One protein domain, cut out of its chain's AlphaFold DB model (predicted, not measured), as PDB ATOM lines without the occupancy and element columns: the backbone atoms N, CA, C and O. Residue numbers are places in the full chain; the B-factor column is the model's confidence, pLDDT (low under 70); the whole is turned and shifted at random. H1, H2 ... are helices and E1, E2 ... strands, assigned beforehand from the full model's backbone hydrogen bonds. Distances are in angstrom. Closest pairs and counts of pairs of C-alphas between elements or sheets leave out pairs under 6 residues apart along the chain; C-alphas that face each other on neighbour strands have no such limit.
ATOM      1  N   PRO A  26     185.399 162.326 196.476       75.38
ATOM      2  CA  PRO A  26     186.128 163.066 195.451       75.38
ATOM      3  C   PRO A  26     186.514 162.168 194.274       75.38
ATOM      4  O   PRO A  26     186.802 160.978 194.458       75.38
ATOM      5  N   ALA A  27     186.571 162.748 193.077       80.19
ATOM      6  CA  ALA A  27     186.814 162.050 191.814       80.19
ATOM      7  C   ALA A  27     188.271 161.584 191.589       80.19
ATOM      8  O   ALA A  27     188.780 161.585 190.473       80.19
ATOM      9  N   THR A  28     188.965 161.151 192.641       83.44
ATOM     10  CA  THR A  28     190.321 160.596 192.549       83.44
ATOM     11  C   THR A  28     190.323 159.119 192.919       83.44
ATOM     12  O   THR A  28     189.726 158.707 193.914       83.44
ATOM     13  N   TRP A  29     191.030 158.302 192.127       82.44
ATOM     14  CA  TRP A  29     191.060 156.843 192.314       82.44
ATOM     15  C   TRP A  29     191.491 156.429 193.730       82.44
ATOM     16  O   TRP A  29     190.983 155.456 194.279       82.44
ATOM     17  N   GLY A  30     192.377 157.205 194.366       84.50
ATOM     18  CA  GLY A  30     192.850 156.952 195.731       84.50
ATOM     19  C   GLY A  30     191.746 156.878 196.796       84.50
ATOM     20  O   GLY A  30     191.932 156.194 197.800       84.50
ATOM     21  N   ASN A  31     190.586 157.501 196.565       85.69
ATOM     22  CA  ASN A  31     189.436 157.428 197.476       85.69
ATOM     23  C   ASN A  31     188.631 156.126 197.346       85.69
ATOM     24  O   ASN A  31     187.811 155.817 198.211       85.69
ATOM     25  N   TYR A  32     188.899 155.333 196.309       87.81
ATOM     26  CA  TYR A  32     188.235 154.064 196.018       87.81
ATOM     27  C   TYR A  32     189.168 152.890 196.331       87.81
ATOM     28  O   TYR A  32     189.335 151.977 195.534       87.81
ATOM     29  N   SER A  33     189.797 152.913 197.509       87.19
ATOM     30  CA  SER A  33     190.841 151.960 197.925       87.19
ATOM     31  C   SER A  33     190.436 150.480 197.919       87.19
ATOM     32  O   SER A  33     191.309 149.617 197.866       87.19
ATOM     33  N   LYS A  34     189.135 150.170 197.979       86.44
ATOM     34  CA  LYS A  34     188.609 148.801 197.845       86.44
ATOM     35  C   LYS A  34     188.526 148.329 196.394       86.44
ATOM     36  O   LYS A  34     188.400 147.131 196.162       86.44
ATOM     37  N   PHE A  35     188.555 149.245 195.427       87.44
ATOM     38  CA  PHE A  35     188.580 148.909 194.011       87.44
ATOM     39  C   PHE A  35     190.037 148.698 193.574       87.44
ATOM     40  O   PHE A  35     190.874 149.582 193.785       87.44
ATOM     41  N   PRO A  36     190.372 147.539 192.980       82.38
ATOM     42  CA  PRO A  36     191.730 147.274 192.526       82.38
ATOM     43  C   PRO A  36     192.076 148.216 191.372       82.38
ATOM     44  O   PRO A  36     191.314 148.328 190.414       82.38
ATOM     45  N   ASP A  37     193.211 148.912 191.475       73.44
ATOM     46  CA  ASP A  37     193.653 149.863 190.451       73.44
ATOM     47  C   ASP A  37     194.112 149.100 189.201       73.44
ATOM     48  O   ASP A  37     195.117 148.383 189.274       73.44
ATOM     49  N   PRO A  38     193.447 149.275 188.044       65.88
ATOM     50  CA  PRO A  38     193.817 148.558 186.829       65.88
ATOM     51  C   PRO A  38     195.241 148.871 186.338       65.88
ATOM     52  O   PRO A  38     195.812 148.077 185.592       65.88
ATOM     53  N   ASN A  39     195.870 149.959 186.809       63.50
ATOM     54  CA  ASN A  39     197.221 150.351 186.395       63.50
ATOM     55  C   ASN A  39     198.333 149.988 187.395       63.50
ATOM     56  O   ASN A  39     199.505 150.164 187.060       63.50
ATOM     57  N   LYS A  40     198.029 149.468 188.594       58.12
ATOM     58  CA  LYS A  40     199.068 149.108 189.590       58.12
ATOM     59  C   LYS A  40     199.783 147.782 189.319       58.12
ATOM     60  O   LYS A  40     200.648 147.374 190.090       58.12
ATOM     61  N   GLY A  41     199.501 147.157 188.180       50.16
ATOM     62  CA  GLY A  41     200.169 145.953 187.712       50.16
ATOM     63  C   GLY A  41     199.180 144.816 187.506       50.16
ATOM     64  O   GLY A  41     198.275 144.581 188.300       50.16
ATOM     65  N   THR A  42     199.401 144.067 186.431       47.53
ATOM     66  CA  THR A  42     198.532 142.998 185.916       47.53
ATOM     67  C   THR A  42     198.265 141.839 186.886       47.53
ATOM     68  O   THR A  42     197.450 140.978 186.579       47.53
ATOM     69  N   TYR A  43     198.913 141.776 188.052       46.34
ATOM     70  CA  TYR A  43     198.735 140.686 189.019       46.34
ATOM     71  C   TYR A  43     197.539 140.864 189.965       46.34
ATOM     72  O   TYR A  43     197.020 139.862 190.465       46.34
ATOM     73  N   GLU A  44     197.087 142.096 190.218       51.75
ATOM     74  CA  GLU A  44     195.934 142.338 191.099       51.75
ATOM     75  C   GLU A  44     194.599 142.213 190.361       51.75
ATOM     76  O   GLU A  44     193.636 141.726 190.952       51.75
ATOM     77  N   THR A  45     194.544 142.562 189.070       51.50
ATOM     78  CA  THR A  45     193.308 142.532 188.271       51.50
ATOM     79  C   THR A  45     193.039 141.216 187.540       51.50
ATOM     80  O   THR A  45     191.884 140.802 187.501       51.50
ATOM     81  N   ARG A  46     194.075 140.469 187.115       54.06
ATOM     82  CA  ARG A  46     193.937 139.161 186.419       54.06
ATOM     83  C   ARG A  46     193.191 138.073 187.200       54.06
ATOM     84  O   ARG A  46     192.924 137.000 186.663       54.06
ATOM     85  N   LYS A  47     192.913 138.300 188.485       62.00
ATOM     86  CA  LYS A  47     192.088 137.413 189.320       62.00
ATOM     87  C   LYS A  47     190.589 137.594 189.063       62.00
ATOM     88  O   LYS A  47     189.803 136.771 189.526       62.00
ATOM     89  N   TYR A  48     190.197 138.656 188.366       67.25
ATOM     90  CA  TYR A  48     188.808 138.993 188.088       67.25
ATOM     91  C   TYR A  48     188.441 138.688 186.634       67.25
ATOM     92  O   TYR A  48     189.293 138.496 185.772       67.25
ATOM     93  N   SER A  49     187.138 138.597 186.370       68.75
ATOM     94  CA  SER A  49     186.639 138.374 185.013       68.75
ATOM     95  C   SER A  49     186.935 139.576 184.109       68.75
ATOM     96  O   SER A  49     186.954 140.710 184.587       68.75
ATOM     97  N   VAL A  50     187.038 139.351 182.795       65.06
ATOM     98  CA  VAL A  50     187.182 140.425 181.789       65.06
ATOM     99  C   VAL A  50     186.086 141.494 181.934       65.06
ATOM    100  O   VAL A  50     186.351 142.684 181.800       65.06
ATOM    101  N   SER A  51     184.856 141.094 182.285       63.81
ATOM    102  CA  SER A  51     183.764 142.045 182.544       63.81
ATOM    103  C   SER A  51     184.040 142.946 183.750       63.81
ATOM    104  O   SER A  51     183.655 144.108 183.725       63.81
ATOM    105  N   THR A  52     184.667 142.420 184.801       66.31
ATOM    106  CA  THR A  52     185.011 143.189 186.002       66.31
ATOM    107  C   THR A  52     186.140 144.175 185.720       66.31
ATOM    108  O   THR A  52     186.099 145.303 186.204       66.31
ATOM    109  N   GLU A  53     187.142 143.763 184.942       67.50
ATOM    110  CA  GLU A  53     188.229 144.649 184.514       67.50
ATOM    111  C   GLU A  53     187.677 145.816 183.684       67.50
ATOM    112  O   GLU A  53     187.978 146.973 183.979       67.50
ATOM    113  N   LEU A  54     186.773 145.530 182.739       66.31
ATOM    114  CA  LEU A  54     186.095 146.555 181.941       66.31
ATOM    115  C   LEU A  54     185.273 147.520 182.808       66.31
ATOM    116  O   LEU A  54     185.324 148.731 182.599       66.31
ATOM    117  N   ASP A  55     184.537 147.010 183.799       72.56
ATOM    118  CA  ASP A  55     183.763 147.847 184.722       72.56
ATOM    119  C   ASP A  55     184.667 148.820 185.509       72.56
ATOM    120  O   ASP A  55     184.326 149.991 185.687       72.56
ATOM    121  N   LEU A  56     185.834 148.353 185.967       77.19
ATOM    122  CA  LEU A  56     186.817 149.170 186.686       77.19
ATOM    123  C   LEU A  56     187.470 150.217 185.774       77.19
ATOM    124  O   LEU A  56     187.674 151.357 186.197       77.19
ATOM    125  N   GLU A  57     187.763 149.866 184.522       78.12
ATOM    126  CA  GLU A  57     188.264 150.814 183.522       78.12
ATOM    127  C   GLU A  57     187.230 151.886 183.167       78.12
ATOM    128  O   GLU A  57     187.578 153.066 183.074       78.12
ATOM    129  N   LEU A  58     185.959 151.510 183.004       72.75
ATOM    130  CA  LEU A  58     184.863 152.457 182.777       72.75
ATOM    131  C   LEU A  58     184.707 153.409 183.963       72.75
ATOM    132  O   LEU A  58     184.591 154.619 183.771       72.75
ATOM    133  N   PHE A  59     184.779 152.888 185.188       79.69
ATOM    134  CA  PHE A  59     184.749 153.720 186.385       79.69
ATOM    135  C   PHE A  59     185.953 154.670 186.456       79.69
ATOM    136  O   PHE A  59     185.798 155.843 186.783       79.69
ATOM    137  N   ARG A  60     187.149 154.214 186.066       81.38
ATOM    138  CA  ARG A  60     188.346 155.066 185.983       81.38
ATOM    139  C   ARG A  60     188.180 156.192 184.964       81.38
ATOM    140  O   ARG A  60     188.532 157.330 185.266       81.38
ATOM    141  N   LYS A  61     187.658 155.885 183.773       78.12
ATOM    142  CA  LYS A  61     187.356 156.886 182.737       78.12
ATOM    143  C   LYS A  61     186.359 157.916 183.254       78.12
ATOM    144  O   LYS A  61     186.559 159.103 183.046       78.12
ATOM    145  N   TYR A  62     185.349 157.484 184.003       82.06
ATOM    146  CA  TYR A  62     184.410 158.396 184.645       82.06
ATOM    147  C   TYR A  62     185.085 159.350 185.643       82.06
ATOM    148  O   TYR A  62     184.827 160.551 185.595       82.06
ATOM    149  N   LEU A  63     185.999 158.857 186.488       83.31
ATOM    150  CA  LEU A  63     186.780 159.727 187.379       83.31
ATOM    151  C   LEU A  63     187.632 160.741 186.597       83.31
ATOM    152  O   LEU A  63     187.681 161.912 186.967       83.31
ATOM    153  N   ALA A  64     188.265 160.309 185.501       81.75
ATOM    154  CA  ALA A  64     189.036 161.196 184.629       81.75
ATOM    155  C   ALA A  64     188.153 162.266 183.970       81.75
ATOM    156  O   ALA A  64     188.523 163.431 183.981       81.75
ATOM    157  N   ASN A  65     186.952 161.907 183.503       79.25
ATOM    158  CA  ASN A  65     186.011 162.858 182.909       79.25
ATOM    159  C   ASN A  65     185.595 163.962 183.894       79.25
ATOM    160  O   ASN A  65     185.455 165.116 183.495       79.25
ATOM    161  N   ILE A  66     185.401 163.632 185.177       80.94
ATOM    162  CA  ILE A  66     185.126 164.652 186.200       80.94
ATOM    163  C   ILE A  66     186.348 165.557 186.389       80.94
ATOM    164  O   ILE A  66     186.192 166.773 186.420       80.94
ATOM    165  N   ALA A  67     187.555 164.988 186.475       83.69
ATOM    166  CA  ALA A  67     188.785 165.770 186.618       83.69
ATOM    167  C   ALA A  67     189.040 166.694 185.409       83.69
ATOM    168  O   ALA A  67     189.450 167.844 185.575       83.69
ATOM    169  N   ASP A  68     188.745 166.226 184.197       82.56
ATOM    170  CA  ASP A  68     188.830 167.026 182.975       82.56
ATOM    171  C   ASP A  68     187.784 168.149 182.972       82.56
ATOM    172  O   ASP A  68     188.095 169.279 182.597       82.56
ATOM    173  N   ALA A  69     186.568 167.888 183.464       79.31
ATOM    174  CA  ALA A  69     185.536 168.912 183.626       79.31
ATOM    175  C   ALA A  69     185.911 169.971 184.680       79.31
ATOM    176  O   ALA A  69     185.676 171.160 184.463       79.31
ATOM    177  N   GLU A  70     186.547 169.582 185.789       84.00
ATOM    178  CA  GLU A  70     187.108 170.528 186.766       84.00
ATOM    179  C   GLU A  70     188.183 171.418 186.133       84.00
ATOM    180  O   GLU A  70     188.190 172.638 186.331       84.00
ATOM    181  N   ALA A  71     189.086 170.820 185.351       83.31
ATOM    182  CA  ALA A  71     190.113 171.556 184.625       83.31
ATOM    183  C   ALA A  71     189.491 172.506 183.590       83.31
ATOM    184  O   ALA A  71     189.922 173.656 183.491       83.31
ATOM    185  N   GLY A  72     188.458 172.057 182.873       78.69
ATOM    186  CA  GLY A  72     187.664 172.875 181.960       78.69
ATOM    187  C   GLY A  72     187.059 174.082 182.672       78.69
ATOM    188  O   GLY A  72     187.337 175.216 182.299       78.69
ATOM    189  N   LEU A  73     186.323 173.883 183.767       81.50
ATOM    190  CA  LEU A  73     185.734 175.003 184.513       81.50
ATOM    191  C   LEU A  73     186.782 176.031 184.959       81.50
ATOM    192  O   LEU A  73     186.592 177.236 184.762       81.50
ATOM    193  N   ARG A  74     187.904 175.555 185.508       81.81
ATOM    194  CA  ARG A  74     188.978 176.415 186.022       81.81
ATOM    195  C   ARG A  74     189.674 177.212 184.920       81.81
ATOM    196  O   ARG A  74     189.954 178.394 185.105       81.81
ATOM    197  N   ASN A  75     189.979 176.570 183.797       81.81
ATOM    198  CA  ASN A  75     190.793 177.178 182.745       81.81
ATOM    199  C   ASN A  75     189.961 177.979 181.741       81.81
ATOM    200  O   ASN A  75     190.450 178.958 181.175       81.81
ATOM    201  N   ASP A  76     188.710 177.570 181.534       79.19
ATOM    202  CA  ASP A  76     187.938 177.961 180.363       79.19
ATOM    203  C   ASP A  76     186.624 178.675 180.667       79.19
ATOM    204  O   ASP A  76     186.098 179.369 179.793       79.19
ATOM    205  N   CYS A  77     186.091 178.513 181.877       76.69
ATOM    206  CA  CYS A  77     184.769 179.023 182.234       76.69
ATOM    207  C   CYS A  77     184.838 180.156 183.256       76.69
ATOM    208  O   CYS A  77     184.016 181.070 183.215       76.69
ATOM    209  N   ALA A  78     185.830 180.135 184.144       74.94
ATOM    210  CA  ALA A  78     186.012 181.136 185.188       74.94
ATOM    211  C   ALA A  78     187.140 182.141 184.875       74.94
ATOM    212  O   ALA A  78     187.905 182.022 183.912       74.94
ATOM    213  N   GLY A  79     187.223 183.189 185.700       73.19
ATOM    214  CA  GLY A  79     188.303 184.175 185.657       73.19
ATOM    215  C   GLY A  79     188.439 184.894 184.310       73.19
ATOM    216  O   GLY A  79     187.473 185.425 183.760       73.19
ATOM    217  N   ALA A  80     189.664 184.930 183.780       67.12
ATOM    218  CA  ALA A  80     189.982 185.632 182.536       67.12
ATOM    219  C   ALA A  80     189.342 185.000 181.288       67.12
ATOM    220  O   ALA A  80     189.275 185.651 180.251       67.12
ATOM    221  N   ALA A  81     188.859 183.756 181.351       67.81
ATOM    222  CA  ALA A  81     188.211 183.118 180.210       67.81
ATOM    223  C   ALA A  81     186.786 183.649 179.961       67.81
ATOM    224  O   ALA A  81     186.313 183.647 178.823       67.81
ATOM    225  N   VAL A  82     186.135 184.215 180.985       69.06
ATOM    226  CA  VAL A  82     184.792 184.821 180.887       69.06
ATOM    227  C   VAL A  82     184.755 185.965 179.871       69.06
ATOM    228  O   VAL A  82     183.766 186.129 179.155       69.06
ATOM    229  N   SER A  83     185.836 186.744 179.761       66.06
ATOM    230  CA  SER A  83     185.921 187.848 178.795       66.06
ATOM    231  C   SER A  83     185.960 187.371 177.344       66.06
ATOM    232  O   SER A  83     185.626 188.139 176.455       66.06
ATOM    233  N   LYS A  84     186.317 186.105 177.088       70.06
ATOM    234  CA  LYS A  84     186.266 185.510 175.745       70.06
ATOM    235  C   LYS A  84     184.861 185.044 175.372       70.06
ATOM    236  O   LYS A  84     184.550 184.938 174.194       70.06
ATOM    237  N   MET A  85     184.013 184.762 176.362       76.50
ATOM    238  CA  MET A  85     182.626 184.331 176.151       76.50
ATOM    239  C   MET A  85     181.630 185.489 176.111       76.50
ATOM    240  O   MET A  85     180.476 185.302 175.720       76.50
ATOM    241  N   THR A  86     182.049 186.673 176.553       82.25
ATOM    242  CA  THR A  86     181.173 187.824 176.759       82.25
ATOM    243  C   THR A  86     181.695 189.062 176.044       82.25
ATOM    244  O   THR A  86     182.888 189.193 175.804       82.25
ATOM    245  N   ALA A  87     180.798 189.987 175.725       79.62
ATOM    246  CA  ALA A  87     181.135 191.305 175.199       79.62
ATOM    247  C   ALA A  87     180.396 192.393 175.979       79.62
ATOM    248  O   ALA A  87     179.371 192.128 176.606       79.62
ATOM    249  N   VAL A  88     180.913 193.621 175.953       83.06
ATOM    250  CA  VAL A  88     180.263 194.769 176.598       83.06
ATOM    251  C   VAL A  88     179.439 195.526 175.561       83.06
ATOM    252  O   VAL A  88     179.981 196.024 174.582       83.06
ATOM    253  N   VAL A  89     178.133 195.640 175.798       82.31
ATOM    254  CA  VAL A  89     177.179 196.376 174.957       82.31
ATOM    255  C   VAL A  89     176.473 197.396 175.842       82.31
ATOM    256  O   VAL A  89     175.891 197.020 176.857       82.31
ATOM    257  N   LYS A  90     176.573 198.691 175.510       83.31
ATOM    258  CA  LYS A  90     176.028 199.802 176.322       83.31
ATOM    259  C   LYS A  90     176.344 199.663 177.828       83.31
ATOM    260  O   LYS A  90     175.469 199.775 178.681       83.31
ATOM    261  N   GLY A  91     177.596 199.330 178.156       82.00
ATOM    262  CA  GLY A  91     178.061 199.142 179.540       82.00
ATOM    263  C   GLY A  91     177.619 197.837 180.219       82.00
ATOM    264  O   GLY A  91     178.016 197.577 181.352       82.00
ATOM    265  N   THR A  92     176.849 196.987 179.538       84.44
ATOM    266  CA  THR A  92     176.363 195.709 180.068       84.44
ATOM    267  C   THR A  92     177.150 194.550 179.474       84.44
ATOM    268  O   THR A  92     177.330 194.476 178.261       84.44
ATOM    269  N   ARG A  93     177.616 193.619 180.313       84.12
ATOM    270  CA  ARG A  93     178.295 192.402 179.850       84.12
ATOM    271  C   ARG A  93     177.260 191.378 179.384       84.12
ATOM    272  O   ARG A  93     176.411 190.973 180.172       84.12
ATOM    273  N   VAL A  94     177.342 190.956 178.129       82.06
ATOM    274  CA  VAL A  94     176.393 190.048 177.470       82.06
ATOM    275  C   VAL A  94     177.121 188.813 176.970       82.06
ATOM    276  O   VAL A  94     178.252 188.906 176.496       82.06
ATOM    277  N   LEU A  95     176.468 187.662 177.044       84.38
ATOM    278  CA  LEU A  95     176.932 186.428 176.430       84.38
ATOM    279  C   LEU A  95     176.975 186.554 174.898       84.38
ATOM    280  O   LEU A  95     175.971 186.865 174.260       84.38
ATOM    281  N   VAL A  96     178.137 186.263 174.311       77.56
ATOM    282  CA  VAL A  96     178.344 186.226 172.852       77.56
ATOM    283  C   VAL A  96     178.923 184.899 172.371       77.56
ATOM    284  O   VAL A  96     179.083 184.700 171.172       77.56
ATOM    285  N   TRP A  97     179.209 183.960 173.275       79.06
ATOM    286  CA  TRP A  97     179.635 182.610 172.913       79.06
ATOM    287  C   TRP A  97     178.743 181.545 173.569       79.06
ATOM    288  O   TRP A  97     179.144 180.893 174.535       79.06
ATOM    289  N   PRO A  98     177.520 181.340 173.050       76.44
ATOM    290  CA  PRO A  98     176.550 180.442 173.671       76.44
ATOM    291  C   PRO A  98     176.993 178.978 173.708       76.44
ATOM    292  O   PRO A  98     176.686 178.290 174.675       76.44
ATOM    293  N   THR A  99     177.747 178.491 172.715       75.69
ATOM    294  CA  THR A  99     178.238 177.099 172.734       75.69
ATOM    295  C   THR A  99     179.201 176.859 173.893       75.69
ATOM    296  O   THR A  99     179.000 175.926 174.661       75.69
ATOM    297  N   ARG A 100     180.173 177.759 174.099       76.44
ATOM    298  CA  ARG A 100     181.116 177.676 175.219       76.44
ATOM    299  C   ARG A 100     180.410 177.780 176.567       76.44
ATOM    300  O   ARG A 100     180.743 177.065 177.501       76.44
ATOM    301  N   TYR A 101     179.393 178.633 176.650       82.50
ATOM    302  CA  TYR A 101     178.546 178.719 177.832       82.50
ATOM    303  C   TYR A 101     177.846 177.381 178.152       82.50
ATOM    304  O   TYR A 101     177.816 176.974 179.311       82.50
ATOM    305  N   GLN A 102     177.314 176.682 177.142       80.94
ATOM    306  CA  GLN A 102     176.681 175.370 177.334       80.94
ATOM    307  C   GLN A 102     177.685 174.286 177.745       80.94
ATOM    308  O   GLN A 102     177.366 173.486 178.619       80.94
ATOM    309  N   GLU A 103     178.899 174.295 177.186       78.75
ATOM    310  CA  GLU A 103     179.992 173.409 177.627       78.75
ATOM    311  C   GLU A 103     180.293 173.622 179.118       78.75
ATOM    312  O   GLU A 103     180.324 172.670 179.896       78.75
ATOM    313  N   CYS A 104     180.418 174.882 179.545       80.25
ATOM    314  CA  CYS A 104     180.642 175.236 180.945       80.25
ATOM    315  C   CYS A 104     179.497 174.790 181.869       80.25
ATOM    316  O   CYS A 104     179.755 174.292 182.962       80.25
ATOM    317  N   GLU A 105     178.235 174.895 181.435       84.56
ATOM    318  CA  GLU A 105     177.099 174.321 182.174       84.56
ATOM    319  C   GLU A 105     177.160 172.791 182.252       84.56
ATOM    320  O   GLU A 105     176.801 172.211 183.279       84.56
ATOM    321  N   GLY A 106     177.614 172.134 181.182       79.50
ATOM    322  CA  GLY A 106     177.839 170.692 181.141       79.50
ATOM    323  C   GLY A 106     178.891 170.257 182.160       79.50
ATOM    324  O   GLY A 106     178.617 169.388 182.992       79.50
ATOM    325  N   TYR A 107     180.049 170.922 182.164       82.81
ATOM    326  CA  TYR A 107     181.104 170.674 183.144       82.81
ATOM    327  C   TYR A 107     180.624 170.934 184.573       82.81
ATOM    328  O   TYR A 107     180.801 170.078 185.436       82.81
ATOM    329  N   ALA A 108     179.951 172.061 184.824       81.56
ATOM    330  CA  ALA A 108     179.417 172.397 186.144       81.56
ATOM    331  C   ALA A 108     178.440 171.332 186.654       81.56
ATOM    332  O   ALA A 108     178.523 170.921 187.811       81.56
ATOM    333  N   ARG A 109     177.553 170.828 185.787       81.81
ATOM    334  CA  ARG A 109     176.614 169.759 186.139       81.81
ATOM    335  C   ARG A 109     177.331 168.452 186.467       81.81
ATOM    336  O   ARG A 109     177.006 167.836 187.484       81.81
ATOM    337  N   LEU A 110     178.296 168.047 185.640       79.50
ATOM    338  CA  LEU A 110     179.070 166.824 185.857       79.50
ATOM    339  C   LEU A 110     179.874 166.899 187.163       79.50
ATOM    340  O   LEU A 110     179.860 165.958 187.949       79.50
ATOM    341  N   VAL A 111     180.512 168.037 187.441       82.44
ATOM    342  CA  VAL A 111     181.284 168.258 188.673       82.44
ATOM    343  C   VAL A 111     180.373 168.305 189.901       82.44
ATOM    344  O   VAL A 111     180.712 167.708 190.919       82.44
ATOM    345  N   ALA A 112     179.209 168.956 189.823       81.62
ATOM    346  CA  ALA A 112     178.307 169.118 190.966       81.62
ATOM    347  C   ALA A 112     177.519 167.849 191.319       81.62
ATOM    348  O   ALA A 112     177.293 167.568 192.495       81.62
ATOM    349  N   SER A 113     177.055 167.114 190.307       76.38
ATOM    350  CA  SER A 113     176.087 166.021 190.485       76.38
ATOM    351  C   SER A 113     176.577 164.657 190.008       76.38
ATOM    352  O   SER A 113     175.919 163.653 190.278       76.38
ATOM    353  N   GLY A 114     177.733 164.602 189.344       70.12
ATOM    354  CA  GLY A 114     178.193 163.397 188.668       70.12
ATOM    355  C   GLY A 114     177.318 163.035 187.466       70.12
ATOM    356  O   GLY A 114     176.502 163.825 186.989       70.12
ATOM    357  N   ASP A 115     177.485 161.810 186.976       70.88
ATOM    358  CA  ASP A 115     176.650 161.218 185.938       70.88
ATOM    359  C   ASP A 115     175.866 160.028 186.503       70.88
ATOM    360  O   ASP A 115     176.418 158.987 186.876       70.88
ATOM    361  N   VAL A 116     174.542 160.179 186.538       66.06
ATOM    362  CA  VAL A 116     173.600 159.171 187.043       66.06
ATOM    363  C   VAL A 116     173.688 157.842 186.291       66.06
ATOM    364  O   VAL A 116     173.402 156.795 186.874       66.06
ATOM    365  N   HIS A 117     174.145 157.834 185.034       64.19
ATOM    366  CA  HIS A 117     174.301 156.598 184.263       64.19
ATOM    367  C   HIS A 117     175.362 155.667 184.880       64.19
ATOM    368  O   HIS A 117     175.243 154.441 184.785       64.19
ATOM    369  N   TYR A 118     176.333 156.220 185.617       71.94
ATOM    370  CA  TYR A 118     177.372 155.460 186.320       71.94
ATOM    371  C   TYR A 118     176.928 154.921 187.685       71.94
ATOM    372  O   TYR A 118     177.650 154.131 188.298       71.94
ATOM    373  N   GLN A 119     175.727 155.263 188.163       71.25
ATOM    374  CA  GLN A 119     175.218 154.772 189.446       71.25
ATOM    375  C   GLN A 119     175.009 153.250 189.443       71.25
ATOM    376  O   GLN A 119     175.286 152.574 190.438       71.25
ATOM    377  N   SER A 120     174.565 152.694 188.313       69.75
ATOM    378  CA  SER A 120     174.393 151.245 188.133       69.75
ATOM    379  C   SER A 120     175.739 150.506 188.176       69.75
ATOM    380  O   SER A 120     175.885 149.525 188.913       69.75
ATOM    381  N   LEU A 121     176.743 151.035 187.467       75.12
ATOM    382  CA  LEU A 121     178.118 150.537 187.462       75.12
ATOM    383  C   LEU A 121     178.725 150.573 188.867       75.12
ATOM    384  O   LEU A 121     179.238 149.568 189.356       75.12
ATOM    385  N   LEU A 122     178.607 151.711 189.551       79.62
ATOM    386  CA  LEU A 122     179.124 151.876 190.903       79.62
ATOM    387  C   LEU A 122     178.449 150.921 191.893       79.62
ATOM    388  O   LEU A 122     179.122 150.331 192.733       79.62
ATOM    389  N   THR A 123     177.135 150.712 191.775       80.62
ATOM    390  CA  THR A 123     176.397 149.749 192.610       80.62
ATOM    391  C   THR A 123     176.912 148.325 192.400       80.62
ATOM    392  O   THR A 123     177.119 147.589 193.370       80.62
ATOM    393  N   LYS A 124     177.173 147.941 191.143       77.62
ATOM    394  CA  LYS A 124     177.758 146.640 190.788       77.62
ATOM    395  C   LYS A 124     179.148 146.471 191.410       77.62
ATOM    396  O   LYS A 124     179.390 145.461 192.069       77.62
ATOM    397  N   LEU A 125     180.023 147.465 191.260       81.94
ATOM    398  CA  LEU A 125     181.378 147.452 191.822       81.94
ATOM    399  C   LEU A 125     181.362 147.437 193.359       81.94
ATOM    400  O   LEU A 125     182.054 146.627 193.973       81.94
ATOM    401  N   ASN A 126     180.510 148.244 193.995       87.25
ATOM    402  CA  ASN A 126     180.323 148.253 195.449       87.25
ATOM    403  C   ASN A 126     179.928 146.874 195.982       87.25
ATOM    404  O   ASN A 126     180.536 146.377 196.931       87.25
ATOM    405  N   LYS A 127     178.954 146.221 195.337       85.56
ATOM    406  CA  LYS A 127     178.532 144.865 195.705       85.56
ATOM    407  C   LYS A 127     179.668 143.855 195.539       85.56
ATOM    408  O   LYS A 127     179.838 142.992 196.395       85.56
ATOM    409  N   MET A 128     180.431 143.959 194.453       85.38
ATOM    410  CA  MET A 128     181.504 143.018 194.126       85.38
ATOM    411  C   MET A 128     182.690 143.113 195.091       85.38
ATOM    412  O   MET A 128     183.216 142.089 195.513       85.38
ATOM    413  N   PHE A 129     183.080 144.330 195.468       88.06
ATOM    414  CA  PHE A 129     184.257 144.588 196.302       88.06
ATOM    415  C   PHE A 129     183.919 144.859 197.777       88.06
ATOM    416  O   PHE A 129     184.778 145.298 198.543       88.06
ATOM    417  N   GLY A 130     182.668 144.631 198.200       88.12
ATOM    418  CA  GLY A 130     182.230 144.896 199.576       88.12
ATOM    419  C   GLY A 130     182.446 146.358 199.990       88.12
ATOM    420  O   GLY A 130     182.885 146.652 201.110       88.12
ATOM    421  N   ALA A 131     182.210 147.281 199.060       90.12
ATOM    422  CA  ALA A 131     182.344 148.715 199.249       90.12
ATOM    423  C   ALA A 131     180.972 149.401 199.334       90.12
ATOM    424  O   ALA A 131     179.934 148.810 199.044       90.12
ATOM    425  N   ALA A 132     180.978 150.652 199.782       88.56
ATOM    426  CA  ALA A 132     179.784 151.477 199.936       88.56
ATOM    427  C   ALA A 132     180.110 152.918 199.528       88.56
ATOM    428  O   ALA A 132     179.913 153.854 200.298       88.56
ATOM    429  N   TYR A 133     180.716 153.080 198.352       87.56
ATOM    430  CA  TYR A 133     181.058 154.394 197.824       87.56
ATOM    431  C   TYR A 133     179.836 155.079 197.209       87.56
ATOM    432  O   TYR A 133     179.015 154.430 196.556       87.56
ATOM    433  N   SER A 134     179.739 156.390 197.406       84.50
ATOM    434  CA  SER A 134     178.781 157.268 196.730       84.50
ATOM    435  C   SER A 134     179.241 157.614 195.316       84.50
ATOM    436  O   SER A 134     180.408 157.416 194.974       84.50
ATOM    437  N   LEU A 135     178.326 158.143 194.496       81.88
ATOM    438  CA  LEU A 135     178.667 158.619 193.159       81.88
ATOM    439  C   LEU A 135     179.783 159.679 193.257       81.88
ATOM    440  O   LEU A 135     179.632 160.628 194.029       81.88
ATOM    441  N   PRO A 136     180.894 159.512 192.519       83.81
ATOM    442  CA  PRO A 136     181.938 160.520 192.459       83.81
ATOM    443  C   PRO A 136     181.396 161.865 191.976       83.81
ATOM    444  O   PRO A 136     180.709 161.916 190.953       83.81
ATOM    445  N   THR A 137     181.760 162.932 192.683       82.25
ATOM    446  CA  THR A 137     181.595 164.323 192.240       82.25
ATOM    447  C   THR A 137     182.938 165.042 192.350       82.25
ATOM    448  O   THR A 137     183.886 164.531 192.960       82.25
ATOM    449  N   GLY A 138     183.031 166.216 191.739       84.12
ATOM    450  CA  GLY A 138     184.216 167.058 191.837       84.12
ATOM    451  C   GLY A 138     184.114 168.122 192.932       84.12
ATOM    452  O   GLY A 138     183.243 168.075 193.807       84.12
ATOM    453  N   ASP A 139     185.031 169.078 192.880       83.62
ATOM    454  CA  ASP A 139     185.182 170.187 193.814       83.62
ATOM    455  C   ASP A 139     184.076 171.240 193.630       83.62
ATOM    456  O   ASP A 139     184.005 171.964 192.632       83.62
ATOM    457  N   ALA A 140     183.221 171.360 194.647       83.50
ATOM    458  CA  ALA A 140     182.115 172.310 194.670       83.50
ATOM    459  C   ALA A 140     182.569 173.781 194.621       83.50
ATOM    460  O   ALA A 140     181.795 174.635 194.185       83.50
ATOM    461  N   SER A 141     183.802 174.099 195.040       84.56
ATOM    462  CA  SER A 141     184.321 175.470 194.974       84.56
ATOM    463  C   SER A 141     184.478 175.951 193.528       84.56
ATOM    464  O   SER A 141     184.116 177.084 193.219       84.56
ATOM    465  N   ILE A 142     184.886 175.063 192.616       82.12
ATOM    466  CA  ILE A 142     185.037 175.364 191.186       82.12
ATOM    467  C   ILE A 142     183.666 175.618 190.541       82.12
ATOM    468  O   ILE A 142     183.506 176.526 189.725       82.12
ATOM    469  N   VAL A 143     182.648 174.849 190.939       85.69
ATOM    470  CA  VAL A 143     181.264 175.079 190.495       85.69
ATOM    471  C   VAL A 143     180.776 176.445 190.973       85.69
ATOM    472  O   VAL A 143     180.180 177.194 190.200       85.69
ATOM    473  N   TRP A 144     181.061 176.806 192.226       84.88
ATOM    474  CA  TRP A 144     180.685 178.108 192.775       84.88
ATOM    475  C   TRP A 144     181.388 179.279 192.070       84.88
ATOM    476  O   TRP A 144     180.758 180.314 191.833       84.88
ATOM    477  N   GLU A 145     182.658 179.124 191.686       83.62
ATOM    478  CA  GLU A 145     183.380 180.113 190.875       83.62
ATOM    479  C   GLU A 145     182.696 180.342 189.522       83.62
ATOM    480  O   GLU A 145     182.498 181.492 189.116       83.62
ATOM    481  N   TRP A 146     182.282 179.265 188.846       85.88
ATOM    482  CA  TRP A 146     181.520 179.365 187.601       85.88
ATOM    483  C   TRP A 146     180.167 180.044 187.805       85.88
ATOM    484  O   TRP A 146     179.852 180.992 187.088       85.88
ATOM    485  N   GLU A 147     179.382 179.619 188.796       85.56
ATOM    486  CA  GLU A 147     178.073 180.218 189.086       85.56
ATOM    487  C   GLU A 147     178.189 181.716 189.421       85.56
ATOM    488  O   GLU A 147     177.376 182.528 188.974       85.56
ATOM    489  N   SER A 148     179.254 182.108 190.120       84.00
ATOM    490  CA  SER A 148     179.551 183.513 190.420       84.00
ATOM    491  C   SER A 148     179.922 184.304 189.163       84.00
ATOM    492  O   SER A 148     179.418 185.409 188.950       84.00
ATOM    493  N   ALA A 149     180.766 183.744 188.291       82.94
ATOM    494  CA  ALA A 149     181.125 184.365 187.016       82.94
ATOM    495  C   ALA A 149     179.905 184.534 186.097       82.94
ATOM    496  O   ALA A 149     179.702 185.595 185.503       82.94
ATOM    497  N   LYS A 150     179.073 183.495 186.037       86.31
ATOM    498  CA  LYS A 150     177.821 183.407 185.291       86.31
ATOM    499  C   LYS A 150     176.786 184.440 185.711       86.31
ATOM    500  O   LYS A 150     176.109 184.998 184.852       86.31
ATOM    501  N   ALA A 151     176.675 184.721 187.005       84.56
ATOM    502  CA  ALA A 151     175.806 185.781 187.511       84.56
ATOM    503  C   ALA A 151     176.256 187.186 187.056       84.56
ATOM    504  O   ALA A 151     175.457 188.120 187.052       84.56
ATOM    505  N   GLY A 152     177.522 187.339 186.649       82.75
ATOM    506  CA  GLY A 152     178.120 188.606 186.228       82.75
ATOM    507  C   GLY A 152     177.871 189.011 184.771       82.75
ATOM    508  O   GLY A 152     178.420 190.026 184.335       82.75
ATOM    509  N   PHE A 153     177.098 188.248 183.994       85.62
ATOM    510  CA  PHE A 153     176.751 188.613 182.618       85.62
ATOM    511  C   PHE A 153     175.309 188.258 182.255       85.62
ATOM    512  O   PHE A 153     174.723 187.299 182.756       85.62
ATOM    513  N   LEU A 154     174.737 189.043 181.345       87.06
ATOM    514  CA  LEU A 154     173.400 188.814 180.823       87.06
ATOM    515  C   LEU A 154     173.412 187.766 179.721       87.06
ATOM    516  O   LEU A 154     174.284 187.737 178.852       87.06
ATOM    517  N   ARG A 155     172.363 186.956 179.734       88.25
ATOM    518  CA  ARG A 155     171.997 186.058 178.647       88.25
ATOM    519  C   ARG A 155     170.594 186.385 178.183       88.25
ATOM    520  O   ARG A 155     169.761 186.851 178.964       88.25
ATOM    521  N   PHE A 156     170.315 186.016 176.953       84.44
ATOM    522  CA  PHE A 156     168.996 186.076 176.363       84.44
ATOM    523  C   PHE A 156     168.731 184.721 175.711       84.44
ATOM    524  O   PHE A 156     169.015 184.555 174.526       84.44
TER     525      PHE A 156
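AT A GLANCE: This is residues 26 to 156 of the 414 residues of an uncharacterized protein of Caballeronia calidae (UniProt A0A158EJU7). A long helix, H2, makes the spine of a rod, with H5 packed near its beginning and H4 and H6 packed toward its end. Past that end the small hairpin of E1 and E2 makes one tip of the rod, while H1 lies near the other. The printed part has 131 residues with six named helices and two named strands, in the order H1, H2, H3, E1, E2, H4, H5, H6; the sheet, E1 - E2, is antiparallel and the class is mostly helix. The whole is loose, with a radius of gyration of the C-alphas of 18.7 A, and spans 66 by 23 by 21 A.

HOW THE PARTS SIT: Start at residues 26 to 41, which hold no named element. H1, residues 42 to 45, is close but not clearly touching H2, residues 50 to 77; look at the C-alphas of Thr 45 and Glu 53, the closest, 6.7 A apart. At C-alphas Asn 75 and Ala 81, 7.0 A apart, H2 is close to but not clearly touching H3, residues 79 to 85, about perpendicular at 87 degrees. E1, residues 86 to 89, and E2, residues 92 to 95, form an antiparallel hairpin; find N 87 and O 94 within hydrogen-bond range at 2.9 A, and N 92 and O 89 at 2.8 A. H4, residues 98 to 113, touches residues 66 to 77 of H2, closest at C-alphas Ala 69 and Tyr 107, 4.8 A, at a steep tilt of 54 degrees, opposite ways. H5, residues 118 to 129, touches residues 55 to 62 of H2, closest at C-alphas Asp 55 and Leu 121, 6.8 A; H4 and H5 are apart. H6, residues 140 to 151, touches H4 at a shallow tilt of 32 degrees, opposite ways, with the closest C-alphas, Ala 108 and Val 143, 5.4 A apart. In H2, H4, H5 and H6 every O i to N i+4 pair is within hydrogen-bond range; H3 has 0 of 3, but 3 of 4 O i to N i+3 pairs, and H1 is too short for an O i to N i+4 pair.

IN THESE COORDINATES: Find C-alpha 42, where H1 begins, at (198.532, 142.998, 185.916). From C-alpha 50 at (187.182, 140.425, 181.789), H2 runs 38.7 A. H3 covers 11.1 A, E1 9.6 A, E2 10.0 A, H4 22.2 A and H5 16.3 A. H6 runs 16.5 A to C-alpha 151 at (175.806, 185.781, 187.511).

THE WHOLE: The two C-alphas farthest apart are those of Lys 47 and Lys 90, 65.7 A. The printed part has no cut, and no link is long. The mean pLDDT of the printed part is 77.9; look for values under 70 at residues 38 to 54, 80 to 83, 116 to 117 and 120.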